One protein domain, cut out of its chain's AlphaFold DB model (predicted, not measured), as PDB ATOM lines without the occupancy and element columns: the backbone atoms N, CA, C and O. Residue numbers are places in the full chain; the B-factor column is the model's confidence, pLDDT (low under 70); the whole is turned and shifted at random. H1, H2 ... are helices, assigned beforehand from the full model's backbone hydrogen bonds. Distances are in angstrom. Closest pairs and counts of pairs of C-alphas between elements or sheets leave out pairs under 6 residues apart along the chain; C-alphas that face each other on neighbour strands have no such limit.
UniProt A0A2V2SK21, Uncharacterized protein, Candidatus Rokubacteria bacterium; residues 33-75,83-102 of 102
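This is residues 33 to 75 and 83 to 102 of the 102 residues of an uncharacterized protein of Candidatus Rokubacteria bacterium (UniProt A0A2V2SK21). H2 and H3 pack about perpendicular as a small body, short H1 sits near the start of H2, and H4 makes most of an arm; residues 91 to 102, of which 91 to 100 belong to H4, stick out. The 63 printed residues have four named helices, H1 to H4, and no named strand: all helix. The whole is loose, radius of gyration of the C-alphas 14.7 A, spanning 52 by 24 by 15 A.

Start at H1, residues 33 to 37, close but not clearly touching H2, residues 40 to 53; the closest C-alphas, Arg 35 and Trp 43, are 6.6 A apart. H3, residues 60 to 73, touches H2 with residues 63 to 67 alone, at 85 degrees; the closest C-alphas, Val 50 and Ala 67, are 5.2 A apart. H4, residues 85 to 100, is apart from H3. H2, H3 and H4 have every O i to N i+4 pair within hydrogen-bond range; H1 has 0 of 1, and 1 of 2 O i to N i+3.

Find C-alpha 33 at (116.603, 168.242, 131.093), where H1 begins. H4 runs 22.7 A to C-alpha 100 at (115.882, 190.155, 111.824).

Across the cut, C-alphas 75 and 83 are 11.4 A apart. Residues 33 to 37, 75, 83 and 102 have pLDDT under 70.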
ATOM      1  N   ALA A  33     117.667 167.419 131.676       59.62
ATOM      2  CA  ALA A  33     116.603 168.242 131.093       59.62
ATOM      3  C   ALA A  33     116.790 169.746 131.371       59.62
ATOM      4  O   ALA A  33     116.592 170.568 130.480       59.62
ATOM      5  N   LEU A  34     117.245 170.105 132.575       59.75
ATOM      6  CA  LEU A  34     117.395 171.507 132.983       59.75
ATOM      7  C   LEU A  34     118.536 172.221 132.230       59.75
ATOM      8  O   LEU A  34     118.441 173.407 131.921       59.75
ATOM      9  N   ARG A  35     119.599 171.487 131.874       58.75
ATOM     10  CA  ARG A  35     120.771 172.033 131.171       58.75
ATOM     11  C   ARG A  35     120.472 172.432 129.725       58.75
ATOM     12  O   ARG A  35     121.095 173.358 129.221       58.75
ATOM     13  N   ILE A  36     119.552 171.741 129.051       62.88
ATOM     14  CA  ILE A  36     119.268 171.970 127.623       62.88
ATOM     15  C   ILE A  36     118.579 173.324 127.403       62.88
ATOM     16  O   ILE A  36     118.857 174.003 126.419       62.88
ATOM     17  N   ALA A  37     117.704 173.736 128.322       68.00
ATOM     18  CA  ALA A  37     116.934 174.969 128.184       68.00
ATOM     19  C   ALA A  37     117.682 176.222 128.675       68.00
ATOM     20  O   ALA A  37     117.344 177.335 128.273       68.00
ATOM     21  N   MET A  38     118.693 176.054 129.530       71.25
ATOM     22  CA  MET A  38     119.298 177.145 130.286       71.25
ATOM     23  C   MET A  38     120.640 177.599 129.680       71.25
ATOM     24  O   MET A  38     121.526 176.773 129.451       71.25
ATOM     25  N   PRO A  39     120.868 178.911 129.469       78.50
ATOM     26  CA  PRO A  39     122.175 179.409 129.052       78.50
ATOM     27  C   PRO A  39     123.273 179.047 130.064       78.50
ATOM     28  O   PRO A  39     123.070 179.145 131.276       78.50
ATOM     29  N   ALA A  40     124.474 178.725 129.574       81.44
ATOM     30  CA  ALA A  40     125.579 178.206 130.392       81.44
ATOM     31  C   ALA A  40     125.932 179.066 131.625       81.44
ATOM     32  O   ALA A  40     126.331 178.529 132.653       81.44
ATOM     33  N   ARG A  41     125.775 180.395 131.547       83.31
ATOM     34  CA  ARG A  41     126.019 181.297 132.687       83.31
ATOM     35  C   ARG A  41     125.042 181.066 133.846       83.31
ATOM     36  O   ARG A  41     125.472 181.013 134.991       83.31
ATOM     37  N   TYR A  42     123.759 180.882 133.540       81.44
ATOM     38  CA  TYR A  42     122.725 180.618 134.539       81.44
ATOM     39  C   TYR A  42     122.827 179.182 135.047       81.44
ATOM     40  O   TYR A  42     122.639 178.943 136.233       81.44
ATOM     41  N   TRP A  43     123.251 178.249 134.186       84.44
ATOM     42  CA  TRP A  43     123.556 176.884 134.607       84.44
ATOM     43  C   TRP A  43     124.646 176.845 135.686       84.44
ATOM     44  O   TRP A  43     124.457 176.204 136.713       84.44
ATOM     45  N   ARG A  44     125.743 177.600 135.527       85.50
ATOM     46  CA  ARG A  44     126.791 177.691 136.564       85.50
ATOM     47  C   ARG A  44     126.280 178.303 137.869       85.50
ATOM     48  O   ARG A  44     126.677 177.868 138.945       85.50
ATOM     49  N   GLN A  45     125.412 179.314 137.787       85.12
ATOM     50  CA  GLN A  45     124.786 179.906 138.975       85.12
ATOM     51  C   GLN A  45     123.893 178.889 139.695       85.12
ATOM     52  O   GLN A  45     123.932 178.802 140.922       85.12
ATOM     53  N   PHE A  46     123.146 178.087 138.932       85.69
ATOM     54  CA  PHE A  46     122.351 176.987 139.458       85.69
ATOM     55  C   PHE A  46     123.233 175.908 140.097       85.69
ATOM     56  O   PHE A  46     122.994 175.558 141.245       85.69
ATOM     57  N   GLU A  47     124.296 175.442 139.435       87.31
ATOM     58  CA  GLU A  47     125.241 174.468 140.007       87.31
ATOM     59  C   GLU A  47     125.864 174.972 141.315       87.31
ATOM     60  O   GLU A  47     125.932 174.232 142.297       87.31
ATOM     61  N   ALA A  48     126.242 176.252 141.374       88.00
ATOM     62  CA  ALA A  48     126.733 176.865 142.601       88.00
ATOM     63  C   ALA A  48     125.660 176.903 143.702       88.00
ATOM     64  O   ALA A  48     125.986 176.770 144.880       88.00
ATOM     65  N   HIS A  49     124.386 177.094 143.347       87.12
ATOM     66  CA  HIS A  49     123.277 177.032 144.297       87.12
ATOM     67  C   HIS A  49     123.038 175.599 144.792       87.12
ATOM     68  O   HIS A  49     122.971 175.388 146.000       87.12
ATOM     69  N   VAL A  50     123.036 174.610 143.891       89.00
ATOM     70  CA  VAL A  50     122.948 173.177 144.217       89.00
ATOM     71  C   VAL A  50     124.055 172.754 145.175       89.00
ATOM     72  O   VAL A  50     123.779 172.031 146.127       89.00
ATOM     73  N   ALA A  51     125.287 173.227 144.977       87.12
ATOM     74  CA  ALA A  51     126.395 172.933 145.883       87.12
ATOM     75  C   ALA A  51     126.162 173.466 147.309       87.12
ATOM     76  O   ALA A  51     126.609 172.845 148.267       87.12
ATOM     77  N   ARG A  52     125.439 174.587 147.462       86.81
ATOM     78  CA  ARG A  52     125.129 175.184 148.773       86.81
ATOM     79  C   ARG A  52     123.924 174.545 149.457       86.81
ATOM     80  O   ARG A  52     123.935 174.378 150.667       86.81
ATOM     81  N   THR A  53     122.873 174.215 148.709       84.44
ATOM     82  CA  THR A  53     121.595 173.733 149.274       84.44
ATOM     83  C   THR A  53     121.437 172.214 149.212       84.44
ATOM     84  O   THR A  53     120.503 171.648 149.780       84.44
ATOM     85  N   GLY A  54     122.311 171.541 148.466       81.44
ATOM     86  CA  GLY A  54     122.275 170.105 148.214       81.44
ATOM     87  C   GLY A  54     122.928 169.252 149.295       81.44
ATOM     88  O   GLY A  54     122.964 168.032 149.139       81.44
ATOM     89  N   GLU A  55     123.438 169.853 150.371       83.69
ATOM     90  CA  GLU A  55     124.098 169.124 151.453       83.69
ATOM     91  C   GLU A  55     123.166 168.050 152.051       83.69
ATOM     92  O   GLU A  55     121.960 168.248 152.247       83.69
ATOM     93  N   GLY A  56     123.704 166.842 152.249       84.06
ATOM     94  CA  GLY A  56     122.943 165.687 152.733       84.06
ATOM     95  C   GLY A  56     121.898 165.132 151.751       84.06
ATOM     96  O   GLY A  56     121.016 164.371 152.157       84.06
ATOM     97  N   ALA A  57     121.924 165.516 150.472       84.56
ATOM     98  CA  ALA A  57     121.100 164.867 149.457       84.56
ATOM     99  C   ALA A  57     121.742 163.538 149.010       84.56
ATOM    100  O   ALA A  57     122.932 163.504 148.708       84.56
ATOM    101  N   PRO A  58     120.966 162.444 148.903       83.00
ATOM    102  CA  PRO A  58     121.510 161.125 148.571       83.00
ATOM    103  C   PRO A  58     121.935 160.992 147.103       83.00
ATOM    104  O   PRO A  58     122.682 160.083 146.763       83.00
ATOM    105  N   THR A  59     121.434 161.863 146.222       82.88
ATOM    106  CA  THR A  59     121.765 161.867 144.793       82.88
ATOM    107  C   THR A  59     121.846 163.302 144.274       82.88
ATOM    108  O   THR A  59     121.201 164.209 144.816       82.88
ATOM    109  N   THR A  60     122.575 163.513 143.179       80.69
ATOM    110  CA  THR A  60     122.663 164.825 142.507       80.69
ATOM    111  C   THR A  60     121.298 165.293 141.989       80.69
ATOM    112  O   THR A  60     120.983 166.484 142.046       80.69
ATOM    113  N   ALA A  61     120.437 164.357 141.575       79.44
ATOM    114  CA  ALA A  61     119.036 164.610 141.242       79.44
ATOM    115  C   ALA A  61     118.271 165.261 142.402       79.44
ATOM    116  O   ALA A  61     117.556 166.247 142.221       79.44
ATOM    117  N   ARG A  62     118.430 164.708 143.613       82.69
ATOM    118  CA  ARG A  62     117.759 165.198 144.822       82.69
ATOM    119  C   ARG A  62     118.332 166.533 145.276       82.69
ATOM    120  O   ARG A  62     117.553 167.397 145.662       82.69
ATOM    121  N   ALA A  63     119.647 166.721 145.171       85.75
ATOM    122  CA  ALA A  63     120.294 168.007 145.422       85.75
ATOM    123  C   ALA A  63     119.733 169.099 144.494       85.75
ATOM    124  O   ALA A  63     119.309 170.157 144.953       85.75
ATOM    125  N   SER A  64     119.635 168.790 143.197       84.62
ATOM    126  CA  SER A  64     119.071 169.685 142.180       84.62
ATOM    127  C   SER A  64     117.593 169.991 142.431       84.62
ATOM    128  O   SER A  64     117.169 171.135 142.306       84.62
ATOM    129  N   GLY A  65     116.808 168.984 142.828       83.94
ATOM    130  CA  GLY A  65     115.402 169.168 143.190       83.94
ATOM    131  C   GLY A  65     115.220 170.074 144.410       83.94
ATOM    132  O   GLY A  65     114.382 170.966 144.374       83.94
ATOM    133  N   ARG A  66     116.033 169.901 145.463       86.25
ATOM    134  CA  ARG A  66     116.009 170.777 146.651       86.25
ATOM    135  C   ARG A  66     116.355 172.223 146.303       86.25
ATOM    136  O   ARG A  66     115.643 173.125 146.723       86.25
ATOM    137  N   ALA A  67     117.411 172.425 145.517       86.69
ATOM    138  CA  ALA A  67     117.797 173.737 145.006       86.69
ATOM    139  C   ALA A  67     116.661 174.410 144.225       86.69
ATOM    140  O   ALA A  67     116.376 175.582 144.436       86.69
ATOM    141  N   LEU A  68     115.980 173.666 143.350       83.25
ATOM    142  CA  LEU A  68     114.858 174.198 142.582       83.25
ATOM    143  C   LEU A  68     113.677 174.585 143.482       83.25
ATOM    144  O   LEU A  68     113.137 175.671 143.317       83.25
ATOM    145  N   MET A  69     113.307 173.735 144.447       82.69
ATOM    146  CA  MET A  69     112.257 174.056 145.426       82.69
ATOM    147  C   MET A  69     112.600 175.326 146.208       82.69
ATOM    148  O   MET A  69     111.768 176.217 146.302       82.69
ATOM    149  N   ALA A  70     113.845 175.463 146.673       82.94
ATOM    150  CA  ALA A  70     114.291 176.656 147.392       82.94
ATOM    151  C   ALA A  70     114.218 177.934 146.536       82.94
ATOM    152  O   ALA A  70     113.884 178.995 147.051       82.94
ATOM    153  N   LEU A  71     114.507 177.841 145.233       80.75
ATOM    154  CA  LEU A  71     114.359 178.963 144.299       80.75
ATOM    155  C   LEU A  71     112.891 179.313 144.017       80.75
ATOM    156  O   LEU A  71     112.591 180.481 143.797       80.75
ATOM    157  N   MET A  72     111.992 178.325 144.012       78.19
ATOM    158  CA  MET A  72     110.549 178.545 143.836       78.19
ATOM    159  C   MET A  72     109.884 179.112 145.095       78.19
ATOM    160  O   MET A  72     108.984 179.934 144.975       78.19
ATOM    161  N   ASP A  73     110.341 178.694 146.277       78.69
ATOM    162  CA  ASP A  73     109.845 179.170 147.574       78.69
ATOM    163  C   ASP A  73     110.470 180.510 147.987       78.69
ATOM    164  O   ASP A  73     110.005 181.150 148.934       78.69
ATOM    165  N   ALA A  74     111.541 180.941 147.309       75.06
ATOM    166  CA  ALA A  74     112.144 182.238 147.556       75.06
ATOM    167  C   ALA A  74     111.090 183.325 147.286       75.06
ATOM    168  O   ALA A  74     110.552 183.376 146.177       75.06
ATOM    169  N   PRO A  75     110.788 184.202 148.265       64.19
ATOM    170  CA  PRO A  75     109.879 185.311 148.021       64.19
ATOM    171  C   PRO A  75     110.420 186.114 146.840       64.19
ATOM    172  O   PRO A  75     111.639 186.293 146.746       64.19
ATOM    173  N   TRP A  83     115.315 183.936 139.247       66.38
ATOM    174  CA  TRP A  83     115.840 182.691 138.678       66.38
ATOM    175  C   TRP A  83     115.172 182.304 137.343       66.38
ATOM    176  O   TRP A  83     115.695 181.440 136.649       66.38
ATOM    177  N   LEU A  84     114.067 182.960 136.952       71.06
ATOM    178  CA  LEU A  84     113.457 182.890 135.607       71.06
ATOM    179  C   LEU A  84     113.920 183.996 134.641       71.06
ATOM    180  O   LEU A  84     113.444 184.058 133.508       71.06
ATOM    181  N   ASP A  85     114.860 184.861 135.024       72.81
ATOM    182  CA  ASP A  85     115.380 185.910 134.135       72.81
ATOM    183  C   ASP A  85     115.982 185.336 132.844       72.81
ATOM    184  O   ASP A  85     116.019 186.010 131.814       72.81
ATOM    185  N   TRP A  86     116.433 184.081 132.868       73.50
ATOM    186  CA  TRP A  86     116.926 183.396 131.678       73.50
ATOM    187  C   TRP A  86     115.813 183.012 130.692       73.50
ATOM    188  O   TRP A  86     116.068 183.039 129.490       73.50
ATOM    189  N   GLU A  87     114.595 182.699 131.155       75.12
ATOM    190  CA  GLU A  87     113.432 182.503 130.272       75.12
ATOM    191  C   GLU A  87     113.039 183.842 129.629       75.12
ATOM    192  O   GLU A  87     112.767 183.897 128.429       75.12
ATOM    193  N   ARG A  88     113.143 184.955 130.375       73.38
ATOM    194  CA  ARG A  88     112.978 186.305 129.810       73.38
ATOM    195  C   ARG A  88     114.041 186.618 128.749       73.38
ATOM    196  O   ARG A  88     113.689 187.037 127.650       73.38
ATOM    197  N   ASP A  89     115.326 186.373 129.027       78.31
ATOM    198  CA  ASP A  89     116.418 186.571 128.051       78.31
ATOM    199  C   ASP A  89     116.230 185.692 126.801       78.31
ATOM    200  O   ASP A  89     116.387 186.155 125.671       78.31
ATOM    201  N   LYS A  90     115.822 184.433 126.982       79.06
ATOM    202  CA  LYS A  90     115.488 183.515 125.886       79.06
ATOM    203  C   LYS A  90     114.350 184.062 125.021       79.06
ATOM    204  O   LYS A  90     114.508 184.117 123.802       79.06
ATOM    205  N   ALA A  91     113.254 184.520 125.626       80.00
ATOM    206  CA  ALA A  91     112.139 185.129 124.901       80.00
ATOM    207  C   ALA A  91     112.578 186.383 124.124       80.00
ATOM    208  O   ALA A  91     112.278 186.510 122.935       80.00
ATOM    209  N   CYS A  92     113.367 187.269 124.743       82.25
ATOM    210  CA  CYS A  92     113.916 188.453 124.077       82.25
ATOM    211  C   CYS A  92     114.799 188.095 122.872       82.25
ATOM    212  O   CYS A  92     114.680 188.722 121.819       82.25
ATOM    213  N   ARG A  93     115.662 187.077 122.991       82.19
ATOM    214  CA  ARG A  93     116.511 186.616 121.878       82.19
ATOM    215  C   ARG A  93     115.698 186.047 120.725       82.19
ATOM    216  O   ARG A  93     116.015 186.347 119.577       82.19
ATOM    217  N   LEU A  94     114.664 185.259 121.016       81.88
ATOM    218  CA  LEU A  94     113.774 184.707 119.993       81.88
ATOM    219  C   LEU A  94     113.025 185.819 119.250       81.88
ATOM    220  O   LEU A  94     113.000 185.818 118.023       81.88
ATOM    221  N   LEU A  95     112.504 186.815 119.974       82.06
ATOM    222  CA  LEU A  95     111.860 187.989 119.375       82.06
ATOM    223  C   LEU A  95     112.832 188.809 118.516       82.06
ATOM    224  O   LEU A  95     112.476 189.245 117.423       82.06
ATOM    225  N   ALA A  96     114.068 189.007 118.981       83.31
ATOM    226  CA  ALA A  96     115.094 189.710 118.217       83.31
ATOM    227  C   ALA A  96     115.505 188.942 116.950       83.31
ATOM    228  O   ALA A  96     115.723 189.563 115.914       83.31
ATOM    229  N   ALA A  97     115.602 187.613 117.018       83.81
ATOM    230  CA  ALA A  97     115.894 186.772 115.861       83.81
ATOM    231  C   ALA A  97     114.752 186.808 114.835       83.81
ATOM    232  O   ALA A  97     115.013 187.024 113.656       83.81
ATOM    233  N   ALA A  98     113.499 186.691 115.286       79.31
ATOM    234  CA  ALA A  98     112.322 186.784 114.424       79.31
ATOM    235  C   ALA A  98     112.239 188.139 113.703       79.31
ATOM    236  O   ALA A  98     111.962 188.185 112.512       79.31
ATOM    237  N   ARG A  99     112.562 189.238 114.400       78.88
ATOM    238  CA  ARG A  99     112.603 190.590 113.817       78.88
ATOM    239  C   ARG A  99     113.689 190.800 112.766       78.88
ATOM    240  O   ARG A  99     113.527 191.676 111.935       78.88
ATOM    241  N   ARG A 100     114.804 190.067 112.829       77.25
ATOM    242  CA  ARG A 100     115.882 190.155 111.824       77.25
ATOM    243  C   ARG A 100     115.621 189.295 110.589       77.25
ATOM    244  O   ARG A 100     116.326 189.448 109.603       77.25
ATOM    245  N   ALA A 101     114.695 188.345 110.692       70.06
ATOM    246  CA  ALA A 101     114.333 187.436 109.610       70.06
ATOM    247  C   ALA A 101     113.121 187.927 108.792       70.06
ATOM    248  O   ALA A 101     112.766 187.276 107.812       70.06
ATOM    249  N   ALA A 102     112.494 189.028 109.216       58.78
ATOM    250  CA  ALA A 102     111.421 189.739 108.526       58.78
ATOM    251  C   ALA A 102     111.992 190.963 107.801       58.78
ATOM    252  O   ALA A 102     111.473 191.277 106.710       58.78
TER     253      ALA A 102